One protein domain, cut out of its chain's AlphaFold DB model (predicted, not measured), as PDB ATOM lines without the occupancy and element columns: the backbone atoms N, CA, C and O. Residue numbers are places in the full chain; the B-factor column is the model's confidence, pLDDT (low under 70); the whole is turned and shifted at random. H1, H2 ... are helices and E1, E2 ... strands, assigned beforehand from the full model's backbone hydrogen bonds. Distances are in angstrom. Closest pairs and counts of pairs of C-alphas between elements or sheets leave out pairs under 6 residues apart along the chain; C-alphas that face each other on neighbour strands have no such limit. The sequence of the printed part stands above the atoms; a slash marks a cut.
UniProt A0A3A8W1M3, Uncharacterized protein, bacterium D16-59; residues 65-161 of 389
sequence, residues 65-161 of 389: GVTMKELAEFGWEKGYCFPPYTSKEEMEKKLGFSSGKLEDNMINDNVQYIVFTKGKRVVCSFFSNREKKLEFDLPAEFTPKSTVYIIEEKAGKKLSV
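This is residues 65 to 161 of the 389 residues of an uncharacterized protein of bacterium D16-59 (UniProt A0A3A8W1M3). Two small sheets follow each other along the domain: twisted E1, E6, E7, E5 at one end and E2, E3, E4 in the middle, with H2 over one face of the latter at the far end. H1 sits beside an edge of the first sheet. The printed part has 97 residues, with strands and helices in the order E1, H1, E2, H2, E3, E4, E5, E6, E7; the class is mixed, with under half of the residues in named elements. The first sheet is mixed, the second antiparallel. The whole is compact, with a radius of gyration of the C-alphas of 13.1 A and spans of 38 by 29 by 17 A.

Find C-alpha 147 at (300.570, 235.250, 242.273); E6 runs 19.2 A to residue 153. Beside it are E1, residues 65 to 67, and E7, residues 156 to 160, 12.9 A; then comes E5, residues 134 to 137. H1 is residues 68 to 71. E2, residues 78 to 82, E3, residues 113 to 117, and E4, residues 122 to 127, measure 13.0 A, 13.1 A and 14.0 A. H2, residues 88 to 95, starts at C-alpha 88 (312.076, 253.865, 258.352) and is 10.2 A long.

Look at E6 first: antiparallel to E1 (N 66 to O 148, 2.8 A) and, in a hairpin, to E7 (N 151 to O 158, 2.8 A). E5 is parallel to E7, with N 137 and O 159 2.8 A apart. H1 only grazes this sheet; the closest C-alphas of H1 and E6 are those of Met 68 and Thr 147, 6.2 A apart. E3 is antiparallel to E2 (N 80 to O 115, 2.8 A) and, in a hairpin, to E4 (N 116 to O 124, 2.8 A). H2 is over E3, slantwise at 42 degrees on the local plane, at a height over the sheet of 9.9 A. In H2 every O i to N i+4 pair is within hydrogen-bond range; H1 is too short for one.

The C-alphas of Phe 97 and Lys 154 are farthest apart, 39.1 A. The printed part has no cut; the link from H2 to E3 is long. Look for pLDDT under 70 at residues 106 to 110, 129 to 133 and 154 to 155.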
ATOM      1  N   GLY A  65     300.427 235.527 234.298       85.94
ATOM      2  CA  GLY A  65     300.520 235.186 235.716       85.94
ATOM      3  C   GLY A  65     301.827 234.463 236.044       85.94
ATOM      4  O   GLY A  65     302.229 233.543 235.334       85.94
ATOM      5  N   VAL A  66     302.477 234.871 237.127       90.88
ATOM      6  CA  VAL A  66     303.733 234.311 237.632       90.88
ATOM      7  C   VAL A  66     303.727 234.340 239.160       90.88
ATOM      8  O   VAL A  66     303.127 235.221 239.778       90.88
ATOM      9  N   THR A  67     304.378 233.375 239.803       90.69
ATOM     10  CA  THR A  67     304.519 233.400 241.263       90.69
ATOM     11  C   THR A  67     305.688 234.285 241.695       90.69
ATOM     12  O   THR A  67     306.720 234.351 241.027       90.69
ATOM     13  N   MET A  68     305.584 234.933 242.858       91.12
ATOM     14  CA  MET A  68     306.687 235.743 243.395       91.12
ATOM     15  C   MET A  68     307.964 234.925 243.629       91.12
ATOM     16  O   MET A  68     309.064 235.466 243.516       91.12
ATOM     17  N   LYS A  69     307.848 233.620 243.914       91.50
ATOM     18  CA  LYS A  69     308.998 232.708 244.032       91.50
ATOM     19  C   LYS A  69     309.796 232.587 242.731       91.50
ATOM     20  O   LYS A  69     311.016 232.507 242.800       91.50
ATOM     21  N   GLU A  70     309.128 232.579 241.580       89.19
ATOM     22  CA  GLU A  70     309.788 232.505 240.268       89.19
ATOM     23  C   GLU A  70     310.510 233.800 239.886       89.19
ATOM     24  O   GLU A  70     311.399 233.776 239.044       89.19
ATOM     25  N   LEU A  71     310.118 234.935 240.469       91.12
ATOM     26  CA  LEU A  71     310.781 236.221 240.235       91.12
ATOM     27  C   LEU A  71     311.923 236.460 241.231       91.12
ATOM     28  O   LEU A  71     312.935 237.073 240.900       91.12
ATOM     29  N   ALA A  72     311.767 235.980 242.466       91.88
ATOM     30  CA  ALA A  72     312.707 236.168 243.564       91.88
ATOM     31  C   ALA A  72     313.331 234.831 243.999       91.88
ATOM     32  O   ALA A  72     313.005 234.304 245.067       91.88
ATOM     33  N   GLU A  73     314.265 234.309 243.198       87.88
ATOM     34  CA  GLU A  73     314.980 233.039 243.431       87.88
ATOM     35  C   GLU A  73     316.073 233.139 244.520       87.88
ATOM     36  O   GLU A  73     317.233 232.763 244.346       87.88
ATOM     37  N   PHE A  74     315.723 233.670 245.689       90.50
ATOM     38  CA  PHE A  74     316.586 233.691 246.870       90.50
ATOM     39  C   PHE A  74     315.810 233.272 248.123       90.50
ATOM     40  O   PHE A  74     314.595 233.118 248.112       90.50
ATOM     41  N   GLY A  75     316.508 233.039 249.237       91.00
ATOM     42  CA  GLY A  75     315.852 232.649 250.487       91.00
ATOM     43  C   GLY A  75     315.131 233.822 251.156       91.00
ATOM     44  O   GLY A  75     315.797 234.652 251.777       91.00
ATOM     45  N   TRP A  76     313.799 233.855 251.080       95.25
ATOM     46  CA  TRP A  76     312.913 234.808 251.764       95.25
ATOM     47  C   TRP A  76     311.573 234.151 252.138       95.25
ATOM     48  O   TRP A  76     311.227 233.091 251.621       95.25
ATOM     49  N   GLU A  77     310.843 234.764 253.069       95.38
ATOM     50  CA  GLU A  77     309.592 234.245 253.648       95.38
ATOM     51  C   GLU A  77     308.430 235.230 253.486       95.38
ATOM     52  O   GLU A  77     307.323 234.824 253.131       95.38
ATOM     53  N   LYS A  78     308.687 236.524 253.713       95.69
ATOM     54  CA  LYS A  78     307.709 237.606 253.555       95.69
ATOM     55  C   LYS A  78     308.302 238.762 252.769       95.69
ATOM     56  O   LYS A  78     309.478 239.091 252.938       95.69
ATOM     57  N   GLY A  79     307.477 239.380 251.943       94.44
ATOM     58  CA  GLY A  79     307.780 240.605 251.233       94.44
ATOM     59  C   GLY A  79     306.795 241.703 251.602       94.44
ATOM     60  O   GLY A  79     305.646 241.432 251.945       94.44
ATOM     61  N   TYR A  80     307.269 242.936 251.549       93.81
ATOM     62  CA  TYR A  80     306.528 244.136 251.887       93.81
ATOM     63  C   TYR A  80     306.656 245.119 250.736       93.81
ATOM     64  O   TYR A  80     307.749 245.318 250.199       93.81
ATOM     65  N   CYS A  81     305.533 245.724 250.371       91.00
ATOM     66  CA  CYS A  81     305.494 246.855 249.463       91.00
ATOM     67  C   CYS A  81     305.122 248.089 250.280       91.00
ATOM     68  O   CYS A  81     304.005 248.186 250.798       91.00
ATOM     69  N   PHE A  82     306.075 249.000 250.443       88.50
ATOM     70  CA  PHE A  82     305.846 250.254 251.138       88.50
ATOM     71  C   PHE A  82     305.521 251.356 250.138       88.50
ATOM     72  O   PHE A  82     306.279 251.543 249.179       88.50
ATOM     73  N   PRO A  83     304.419 252.096 250.341       80.69
ATOM     74  CA  PRO A  83     304.108 253.223 249.484       80.69
ATOM     75  C   PRO A  83     305.189 254.312 249.603       80.69
ATOM     76  O   PRO A  83     305.955 254.328 250.581       80.69
ATOM     77  N   PRO A  84     305.234 255.238 248.629       79.44
ATOM     78  CA  PRO A  84     305.977 256.482 248.763       79.44
ATOM     79  C   PRO A  84     305.719 257.135 250.119       79.44
ATOM     80  O   PRO A  84     304.614 257.076 250.665       79.44
ATOM     81  N   TYR A  85     306.746 257.781 250.644       71.00
ATOM     82  CA  TYR A  85     306.752 258.497 251.918       71.00
ATOM     83  C   TYR A  85     306.556 257.619 253.159       71.00
ATOM     84  O   TYR A  85     306.047 258.096 254.171       71.00
ATOM     85  N   THR A  86     306.944 256.344 253.125       78.88
ATOM     86  CA  THR A  86     306.980 255.533 254.355       78.88
ATOM     87  C   THR A  86     308.310 255.757 255.071       78.88
ATOM     88  O   THR A  86     309.370 255.504 254.491       78.88
ATOM     89  N   SER A  87     308.271 256.221 256.323       82.06
ATOM     90  CA  SER A  87     309.498 256.403 257.109       82.06
ATOM     91  C   SER A  87     310.088 255.061 257.536       82.06
ATOM     92  O   SER A  87     309.388 254.052 257.661       82.06
ATOM     93  N   LYS A  88     311.390 255.033 257.806       88.38
ATOM     94  CA  LYS A  88     312.076 253.865 258.352       88.38
ATOM     95  C   LYS A  88     311.441 253.406 259.657       88.38
ATOM     96  O   LYS A  88     311.248 252.210 259.838       88.38
ATOM     97  N   GLU A  89     311.086 254.333 260.541       84.62
ATOM     98  CA  GLU A  89     310.431 254.012 261.811       84.62
ATOM     99  C   GLU A  89     309.079 253.314 261.588       84.62
ATOM    100  O   GLU A  89     308.804 252.275 262.191       84.62
ATOM    101  N   GLU A  90     308.258 253.825 260.664       83.25
ATOM    102  CA  GLU A  90     306.988 253.197 260.279       83.25
ATOM    103  C   GLU A  90     307.201 251.796 259.690       83.25
ATOM    104  O   GLU A  90     306.469 250.859 260.027       83.25
ATOM    105  N   MET A  91     308.226 251.624 258.849       92.56
ATOM    106  CA  MET A  91     308.581 250.320 258.291       92.56
ATOM    107  C   MET A  91     309.023 249.336 259.367       92.56
ATOM    108  O   MET A  91     308.533 248.211 259.394       92.56
ATOM    109  N   GLU A  92     309.913 249.740 260.270       93.88
ATOM    110  CA  GLU A  92     310.393 248.894 261.365       93.88
ATOM    111  C   GLU A  92     309.252 248.495 262.307       93.88
ATOM    112  O   GLU A  92     309.163 247.332 262.711       93.88
ATOM    113  N   LYS A  93     308.321 249.419 262.578       90.44
ATOM    114  CA  LYS A  93     307.090 249.133 263.321       90.44
ATOM    115  C   LYS A  93     306.242 248.075 262.616       90.44
ATOM    116  O   LYS A  93     305.757 247.160 263.279       90.44
ATOM    117  N   LYS A  94     306.092 248.157 261.288       91.56
ATOM    118  CA  LYS A  94     305.348 247.160 260.500       91.56
ATOM    119  C   LYS A  94     306.061 245.805 260.439       91.56
ATOM    120  O   LYS A  94     305.416 244.765 260.528       91.56
ATOM    121  N   LEU A  95     307.386 245.802 260.300       92.00
ATOM    122  CA  LEU A  95     308.201 244.583 260.263       92.00
ATOM    123  C   LEU A  95     308.272 243.888 261.630       92.00
ATOM    124  O   LEU A  95     308.489 242.677 261.693       92.00
ATOM    125  N   GLY A  96     308.115 244.638 262.724       94.06
ATOM    126  CA  GLY A  96     308.276 244.143 264.090       94.06
ATOM    127  C   GLY A  96     309.742 243.940 264.498       94.06
ATOM    128  O   GLY A  96     310.022 243.211 265.454       94.06
ATOM    129  N   PHE A  97     310.687 244.534 263.762       94.56
ATOM    130  CA  PHE A  97     312.115 244.532 264.082       94.56
ATOM    131  C   PHE A  97     312.851 245.678 263.377       94.56
ATOM    132  O   PHE A  97     312.493 246.070 262.267       94.56
ATOM    133  N   SER A  98     313.932 246.157 263.998       92.69
ATOM    134  CA  SER A  98     314.800 247.178 263.407       92.69
ATOM    135  C   SER A  98     315.818 246.596 262.434       92.69
ATOM    136  O   SER A  98     316.322 245.483 262.617       92.69
ATOM    137  N   SER A  99     316.153 247.359 261.394       89.88
ATOM    138  CA  SER A  99     317.089 246.927 260.361       89.88
ATOM    139  C   SER A  99     317.891 248.100 259.806       89.88
ATOM    140  O   SER A  99     317.363 249.025 259.194       89.88
ATOM    141  N   GLY A 100     319.219 248.002 259.905       86.50
ATOM    142  CA  GLY A 100     320.146 248.952 259.277       86.50
ATOM    143  C   GLY A 100     320.110 248.960 257.744       86.50
ATOM    144  O   GLY A 100     320.729 249.824 257.145       86.50
ATOM    145  N   LYS A 101     319.397 248.016 257.113       84.94
ATOM    146  CA  LYS A 101     319.223 247.938 255.651       84.94
ATOM    147  C   LYS A 101     317.986 248.674 255.134       84.94
ATOM    148  O   LYS A 101     317.743 248.648 253.935       84.94
ATOM    149  N   LEU A 102     317.170 249.214 256.040       88.00
ATOM    150  CA  LEU A 102     316.028 250.040 255.678       88.00
ATOM    151  C   LEU A 102     316.459 251.495 255.615       88.00
ATOM    152  O   LEU A 102     317.171 251.983 256.501       88.00
ATOM    153  N   GLU A 103     315.958 252.159 254.590       83.00
ATOM    154  CA  GLU A 103     316.134 253.577 254.316       83.00
ATOM    155  C   GLU A 103     314.762 254.237 254.261       83.00
ATOM    156  O   GLU A 103     313.780 253.585 253.915       83.00
ATOM    157  N   ASP A 104     314.684 255.515 254.616       78.38
ATOM    158  CA  ASP A 104     313.443 256.274 254.513       78.38
ATOM    159  C   ASP A 104     312.969 256.317 253.052       78.38
ATOM    160  O   ASP A 104     313.684 256.800 252.173       78.38
ATOM    161  N   ASN A 105     311.744 255.862 252.773       75.38
ATOM    162  CA  ASN A 105     311.166 255.979 251.437       75.38
ATOM    163  C   ASN A 105     310.542 257.361 251.256       75.38
ATOM    164  O   ASN A 105     309.344 257.459 251.057       75.38
ATOM    165  N   MET A 106     311.315 258.440 251.373       66.38
ATOM    166  CA  MET A 106     310.798 259.822 251.287       66.38
ATOM    167  C   MET A 106     310.843 260.394 249.869       66.38
ATOM    168  O   MET A 106     310.635 261.587 249.658       66.38
ATOM    169  N   ILE A 107     311.130 259.536 248.897       57.75
ATOM    170  CA  ILE A 107     311.330 259.895 247.500       57.75
ATOM    171  C   ILE A 107     309.967 259.913 246.797       57.75
ATOM    172  O   ILE A 107     309.074 259.173 247.191       57.75
ATOM    173  N   ASN A 108     309.844 260.805 245.803       58.06
ATOM    174  CA  ASN A 108     308.801 260.968 244.773       58.06
ATOM    175  C   ASN A 108     307.532 260.091 244.876       58.06
ATOM    176  O   ASN A 108     307.599 258.875 245.029       58.06
ATOM    177  N   ASP A 109     306.382 260.704 244.584       62.72
ATOM    178  CA  ASP A 109     305.030 260.128 244.554       62.72
ATOM    179  C   ASP A 109     304.890 258.768 243.837       62.72
ATOM    180  O   ASP A 109     303.882 258.089 244.013       62.72
ATOM    181  N   ASN A 110     305.862 258.354 243.022       64.00
ATOM    182  CA  ASN A 110     305.823 257.135 242.216       64.00
ATOM    183  C   ASN A 110     306.878 256.080 242.602       64.00
ATOM    184  O   ASN A 110     307.094 255.136 241.840       64.00
ATOM    185  N   VAL A 111     307.550 256.225 243.750       74.12
ATOM    186  CA  VAL A 111     308.576 255.285 244.223       74.12
ATOM    187  C   VAL A 111     308.056 254.451 245.398       74.12
ATOM    188  O   VAL A 111     307.929 254.912 246.530       74.12
ATOM    189  N   GLN A 112     307.756 253.184 245.133       85.00
ATOM    190  CA  GLN A 112     307.521 252.174 246.158       85.00
ATOM    191  C   GLN A 112     308.847 251.615 246.668       85.00
ATOM    192  O   GLN A 112     309.817 251.498 245.919       85.00
ATOM    193  N   TYR A 113     308.875 251.202 247.930       89.31
ATOM    194  CA  TYR A 113     310.025 250.530 248.514       89.31
ATOM    195  C   TYR A 113     309.691 249.066 248.786       89.31
ATOM    196  O   TYR A 113     308.840 248.739 249.616       89.31
ATOM    197  N   ILE A 114     310.336 248.179 248.030       91.75
ATOM    198  CA  ILE A 114     310.096 246.740 248.087       91.75
ATOM    199  C   ILE A 114     311.118 246.115 249.027       91.75
ATOM    200  O   ILE A 114     312.322 246.281 248.839       91.75
ATOM    201  N   VAL A 115     310.648 245.372 250.029       93.62
ATOM    202  CA  VAL A 115     311.488 244.783 251.079       93.62
ATOM    203  C   VAL A 115     311.179 243.298 251.228       93.62
ATOM    204  O   VAL A 115     310.047 242.916 251.491       93.62
ATOM    205  N   PHE A 116     312.199 242.450 251.130       95.25
ATOM    206  CA  PHE A 116     312.115 241.007 251.350       95.25
ATOM    207  C   PHE A 116     312.792 240.628 252.665       95.25
ATOM    208  O   PHE A 116     313.913 241.059 252.963       95.25
ATOM    209  N   THR A 117     312.148 239.751 253.429       95.94
ATOM    210  CA  THR A 117     312.584 239.342 254.768       95.94
ATOM    211  C   THR A 117     312.658 237.824 254.914       95.94
ATOM    212  O   THR A 117     311.952 237.079 254.232       95.94
ATOM    213  N   LYS A 118     313.541 237.361 255.802       95.31
ATOM    214  CA  LYS A 118     313.631 235.970 256.268       95.31
ATOM    215  C   LYS A 118     313.830 235.988 257.781       95.31
ATOM    216  O   LYS A 118     314.874 236.457 258.247       95.31
ATOM    217  N   GLY A 119     312.837 235.540 258.549       93.44
ATOM    218  CA  GLY A 119     312.760 235.830 259.983       93.44
ATOM    219  C   GLY A 119     312.900 237.334 260.272       93.44
ATOM    220  O   GLY A 119     312.376 238.173 259.544       93.44
ATOM    221  N   LYS A 120     313.675 237.698 261.302       93.38
ATOM    222  CA  LYS A 120     313.931 239.099 261.699       93.38
ATOM    223  C   LYS A 120     315.075 239.768 260.919       93.38
ATOM    224  O   LYS A 120     315.909 240.462 261.497       93.38
ATOM    225  N   ARG A 121     315.206 239.482 259.620       92.50
ATOM    226  CA  ARG A 121     316.298 240.012 258.781       92.50
ATOM    227  C   ARG A 121     315.797 240.438 257.410       92.50
ATOM    228  O   ARG A 121     315.145 239.658 256.721       92.50
ATOM    229  N   VAL A 122     316.219 241.626 256.971       93.50
ATOM    230  CA  VAL A 122     316.076 242.078 255.578       93.50
ATOM    231  C   VAL A 122     317.133 241.389 254.704       93.50
ATOM    232  O   VAL A 122     318.346 241.470 254.959       93.50
ATOM    233  N   VAL A 123     316.671 240.673 253.678       92.81
ATOM    234  CA  VAL A 123     317.514 239.865 252.776       92.81
ATOM    235  C   VAL A 123     317.692 240.476 251.387       92.81
ATOM    236  O   VAL A 123     318.675 240.125 250.725       92.81
ATOM    237  N   CYS A 124     316.777 241.359 250.981       91.50
ATOM    238  CA  CYS A 124     316.808 242.173 249.766       91.50
ATOM    239  C   CYS A 124     315.873 243.376 249.971       91.50
ATOM    240  O   CYS A 124     314.819 243.218 250.585       91.50
ATOM    241  N   SER A 125     316.244 244.549 249.478       91.06
ATOM    242  CA  SER A 125     315.391 245.737 249.483       91.06
ATOM    243  C   SER A 125     315.800 246.662 248.345       91.06
ATOM    244  O   SER A 125     316.991 246.766 248.058       91.06
ATOM    245  N   PHE A 126     314.842 247.310 247.689       87.81
ATOM    246  CA  PHE A 126     315.120 248.280 246.630       87.81
ATOM    247  C   PHE A 126     313.930 249.208 246.389       87.81
ATOM    248  O   PHE A 126     312.771 248.824 246.563       87.81
ATOM    249  N   PHE A 127     314.229 250.423 245.947       84.31
ATOM    250  CA  PHE A 127     313.237 251.378 245.470       84.31
ATOM    251  C   PHE A 127     312.812 251.035 244.039       84.31
ATOM    252  O   PHE A 127     313.652 250.729 243.186       84.31
ATOM    253  N   SER A 128     311.514 251.088 243.752       76.50
ATOM    254  CA  SER A 128     311.019 251.009 242.382       76.50
ATOM    255  C   SER A 128     311.493 252.233 241.604       76.50
ATOM    256  O   SER A 128     311.335 253.356 242.075       76.50
ATOM    257  N   ASN A 129     312.026 252.042 240.401       66.06
ATOM    258  CA  ASN A 129     312.523 253.144 239.584       66.06
ATOM    259  C   ASN A 129     311.926 253.078 238.169       66.06
ATOM    260  O   ASN A 129     312.095 252.079 237.463       66.06
ATOM    261  N   ARG A 130     311.278 254.170 237.737       55.59
ATOM    262  CA  ARG A 130     310.732 254.330 236.380       55.59
ATOM    263  C   ARG A 130     311.797 254.415 235.285       55.59
ATOM    264  O   ARG A 130     311.482 254.083 234.148       55.59
ATOM    265  N   GLU A 131     313.050 254.759 235.590       55.22
ATOM    266  CA  GLU A 131     314.155 254.697 234.615       55.22
ATOM    267  C   GLU A 131     314.347 253.281 234.059       55.22
ATOM    268  O   GLU A 131     314.749 253.103 232.911       55.22
ATOM    269  N   LYS A 132     313.975 252.259 234.841       60.31
ATOM    270  CA  LYS A 132     313.996 250.856 234.413       60.31
ATOM    271  C   LYS A 132     312.713 250.416 233.695       60.31
ATOM    272  O   LYS A 132     312.564 249.224 233.427       60.31
ATOM    273  N   LYS A 133     311.802 251.352 233.376       69.25
ATOM    274  CA  LYS A 133     310.508 251.110 232.711       69.25
ATOM    275  C   LYS A 133     309.691 250.014 233.409       69.25
ATOM    276  O   LYS A 133     309.169 249.104 232.766       69.25
ATOM    277  N   LEU A 134     309.646 250.073 234.739       73.19
ATOM    278  CA  LEU A 134     308.976 249.090 235.586       73.19
ATOM    279  C   LEU A 134     308.105 249.784 236.627       73.19
ATOM    280  O   LEU A 134     308.591 250.632 237.375       73.19
ATOM    281  N   GLU A 135     306.840 249.386 236.692       76.50
ATOM    282  CA  GLU A 135     305.893 249.825 237.716       76.50
ATOM    283  C   GLU A 135     305.479 248.639 238.593       76.50
ATOM    284  O   GLU A 135     305.289 247.523 238.104       76.50
ATOM    285  N   PHE A 136     305.350 248.876 239.897       81.38
ATOM    286  CA  PHE A 136     304.932 247.866 240.863       81.38
ATOM    287  C   PHE A 136     303.585 248.271 241.457       81.38
ATOM    288  O   PHE A 136     303.364 249.416 241.833       81.38
ATOM    289  N   ASP A 137     302.670 247.318 241.519       83.12
ATOM    290  CA  ASP A 137     301.325 247.456 242.065       83.12
ATOM    291  C   ASP A 137     301.035 246.204 242.891       83.12
ATOM    292  O   ASP A 137     300.248 245.322 242.540       83.12
ATOM    293  N   LEU A 138     301.836 246.072 243.946       85.12
ATOM    294  CA  LEU A 138     301.844 244.922 244.835       85.12
ATOM    295  C   LEU A 138     301.026 245.221 246.098       85.12
ATOM    296  O   LEU A 138     301.005 246.364 246.562       85.12
ATOM    297  N   PRO A 139     300.405 244.200 246.713       83.94
ATOM    298  CA  PRO A 139     299.786 244.334 248.019       83.94
ATOM    299  C   PRO A 139     300.828 244.734 249.062       83.94
ATOM    300  O   PRO A 139     302.027 244.477 248.920       83.94
ATOM    301  N   ALA A 140     300.347 245.322 250.157       85.31
ATOM    302  CA  ALA A 140     301.196 245.820 251.234       85.31
ATOM    303  C   ALA A 140     302.089 244.725 251.858       85.31
ATOM    304  O   ALA A 140     303.145 245.044 252.413       85.31
ATOM    305  N   GLU A 141     301.664 243.460 251.764       91.50
ATOM    306  CA  GLU A 141     302.420 242.256 252.118       91.50
ATOM    307  C   GLU A 141     302.209 241.159 251.068       91.50
ATOM    308  O   GLU A 141     301.119 241.009 250.517       91.50
ATOM    309  N   PHE A 142     303.245 240.366 250.807       93.00
ATOM    310  CA  PHE A 142     303.202 239.229 249.888       93.00
ATOM    311  C   PHE A 142     304.155 238.113 250.335       93.00
ATOM    312  O   PHE A 142     305.026 238.293 251.184       93.00
ATOM    313  N   THR A 143     303.990 236.922 249.765       94.12
ATOM    314  CA  THR A 143     304.780 235.726 250.100       94.12
ATOM    315  C   THR A 143     305.321 235.078 248.828       94.12
ATOM    316  O   THR A 143     304.860 235.414 247.736       94.12
ATOM    317  N   PRO A 144     306.238 234.097 248.918       93.56
ATOM    318  CA  PRO A 144     306.690 233.360 247.739       93.56
ATOM    319  C   PRO A 144     305.551 232.699 246.943       93.56
ATOM    320  O   PRO A 144     305.692 232.473 245.745       93.56
ATOM    321  N   LYS A 145     304.418 232.400 247.595       90.75
ATOM    322  CA  LYS A 145     303.234 231.794 246.969       90.75
ATOM    323  C   LYS A 145     302.291 232.814 246.320       90.75
ATOM    324  O   LYS A 145     301.349 232.400 245.657       90.75
ATOM    325  N   SER A 146     302.503 234.114 246.529       89.06
ATOM    326  CA  SER A 146     301.656 235.154 245.944       89.06
ATOM    327  C   SER A 146     301.784 235.147 244.421       89.06
ATOM    328  O   SER A 146     302.897 235.167 243.891       89.06
ATOM    329  N   THR A 147     300.644 235.133 243.733       88.19
ATOM    330  CA  THR A 147     300.570 235.250 242.273       88.19
ATOM    331  C   THR A 147     300.479 236.719 241.883       88.19
ATOM    332  O   THR A 147     299.656 237.462 242.416       88.19
ATOM    333  N   VAL A 148     301.319 237.125 240.941       89.31
ATOM    334  CA  VAL A 148     301.353 238.456 240.333       89.31
ATOM    335  C   VAL A 148     301.238 238.311 238.818       89.31
ATOM    336  O   VAL A 148     301.522 237.258 238.255       89.31
ATOM    337  N   TYR A 149     300.814 239.367 238.148       86.38
ATOM    338  CA  TYR A 149     300.649 239.442 236.708       86.38
ATOM    339  C   TYR A 149     301.623 240.464 236.149       86.38
ATOM    340  O   TYR A 149     301.694 241.597 236.629       86.38
ATOM    341  N   ILE A 150     302.357 240.057 235.121       86.81
ATOM    342  CA  ILE A 150     303.182 240.956 234.322       86.81
ATOM    343  C   ILE A 150     302.322 241.465 233.172       86.81
ATOM    344  O   ILE A 150     301.818 240.676 232.369       86.81
ATOM    345  N   ILE A 151     302.145 242.780 233.124       83.94
ATOM    346  CA  ILE A 151     301.362 243.499 232.122       83.94
ATOM    347  C   ILE A 151     302.322 244.372 231.319       83.94
ATOM    348  O   ILE A 151     303.199 245.027 231.880       83.94
ATOM    349  N   GLU A 152     302.169 244.374 230.002       81.69
ATOM    350  CA  GLU A 152     302.970 245.201 229.105       81.69
ATOM    351  C   GLU A 152     302.216 246.497 228.797       81.69
ATOM    352  O   GLU A 152     301.079 246.479 228.331       81.69
ATOM    353  N   GLU A 153     302.841 247.631 229.094       75.31
ATOM    354  CA  GLU A 153     302.281 248.969 228.944       75.31
ATOM    355  C   GLU A 153     303.167 249.831 228.035       75.31
ATOM    356  O   GLU A 153     304.352 249.570 227.831       75.31
ATOM    357  N   LYS A 154     302.614 250.933 227.515       65.75
ATOM    358  CA  LYS A 154     303.362 251.868 226.651       65.75
ATOM    359  C   LYS A 154     304.630 252.425 227.317       65.75
ATOM    360  O   LYS A 154     305.576 252.776 226.618       65.75
ATOM    361  N   ALA A 155     304.640 252.523 228.647       64.62
ATOM    362  CA  ALA A 155     305.754 253.051 229.433       64.62
ATOM    363  C   ALA A 155     306.747 251.973 229.915       64.62
ATOM    364  O   ALA A 155     307.783 252.331 230.476       64.62
ATOM    365  N   GLY A 156     306.465 250.682 229.700       78.31
ATOM    366  CA  GLY A 156     307.260 249.588 230.255       78.31
ATOM    367  C   GLY A 156     306.433 248.380 230.688       78.31
ATOM    368  O   GLY A 156     305.356 248.141 230.160       78.31
ATOM    369  N   LYS A 157     306.928 247.612 231.661       80.50
ATOM    370  CA  LYS A 157     306.177 246.501 232.263       80.50
ATOM    371  C   LYS A 157     305.642 246.888 233.638       80.50
ATOM    372  O   LYS A 157     306.340 247.521 234.425       80.50
ATOM    373  N   LYS A 158     304.421 246.465 233.946       82.56
ATOM    374  CA  LYS A 158     303.788 246.621 235.253       82.56
ATOM    375  C   LYS A 158     303.626 245.256 235.918       82.56
ATOM    376  O   LYS A 158     303.120 244.325 235.298       82.56
ATOM    377  N   LEU A 159     304.043 245.144 237.176       83.38
ATOM    378  CA  LEU A 159     303.817 243.970 238.016       83.38
ATOM    379  C   LEU A 159     302.644 244.250 238.960       83.38
ATOM    380  O   LEU A 159     302.774 245.088 239.847       83.38
ATOM    381  N   SER A 160     301.513 243.571 238.777       82.88
ATOM    382  CA  SER A 160     300.266 243.846 239.511       82.88
ATOM    383  C   SER A 160     299.630 242.569 240.059       82.88
ATOM    384  O   SER A 160     299.811 241.495 239.493       82.88
ATOM    385  N   VAL A 161     298.873 242.646 241.149       76.44
ATOM    386  CA  VAL A 161     298.022 241.529 241.600       76.44
ATOM    387  C   VAL A 161     296.631 241.677 240.984       76.44
ATOM    388  O   VAL A 161     296.102 242.784 240.926       76.44
TER     389      VAL A 161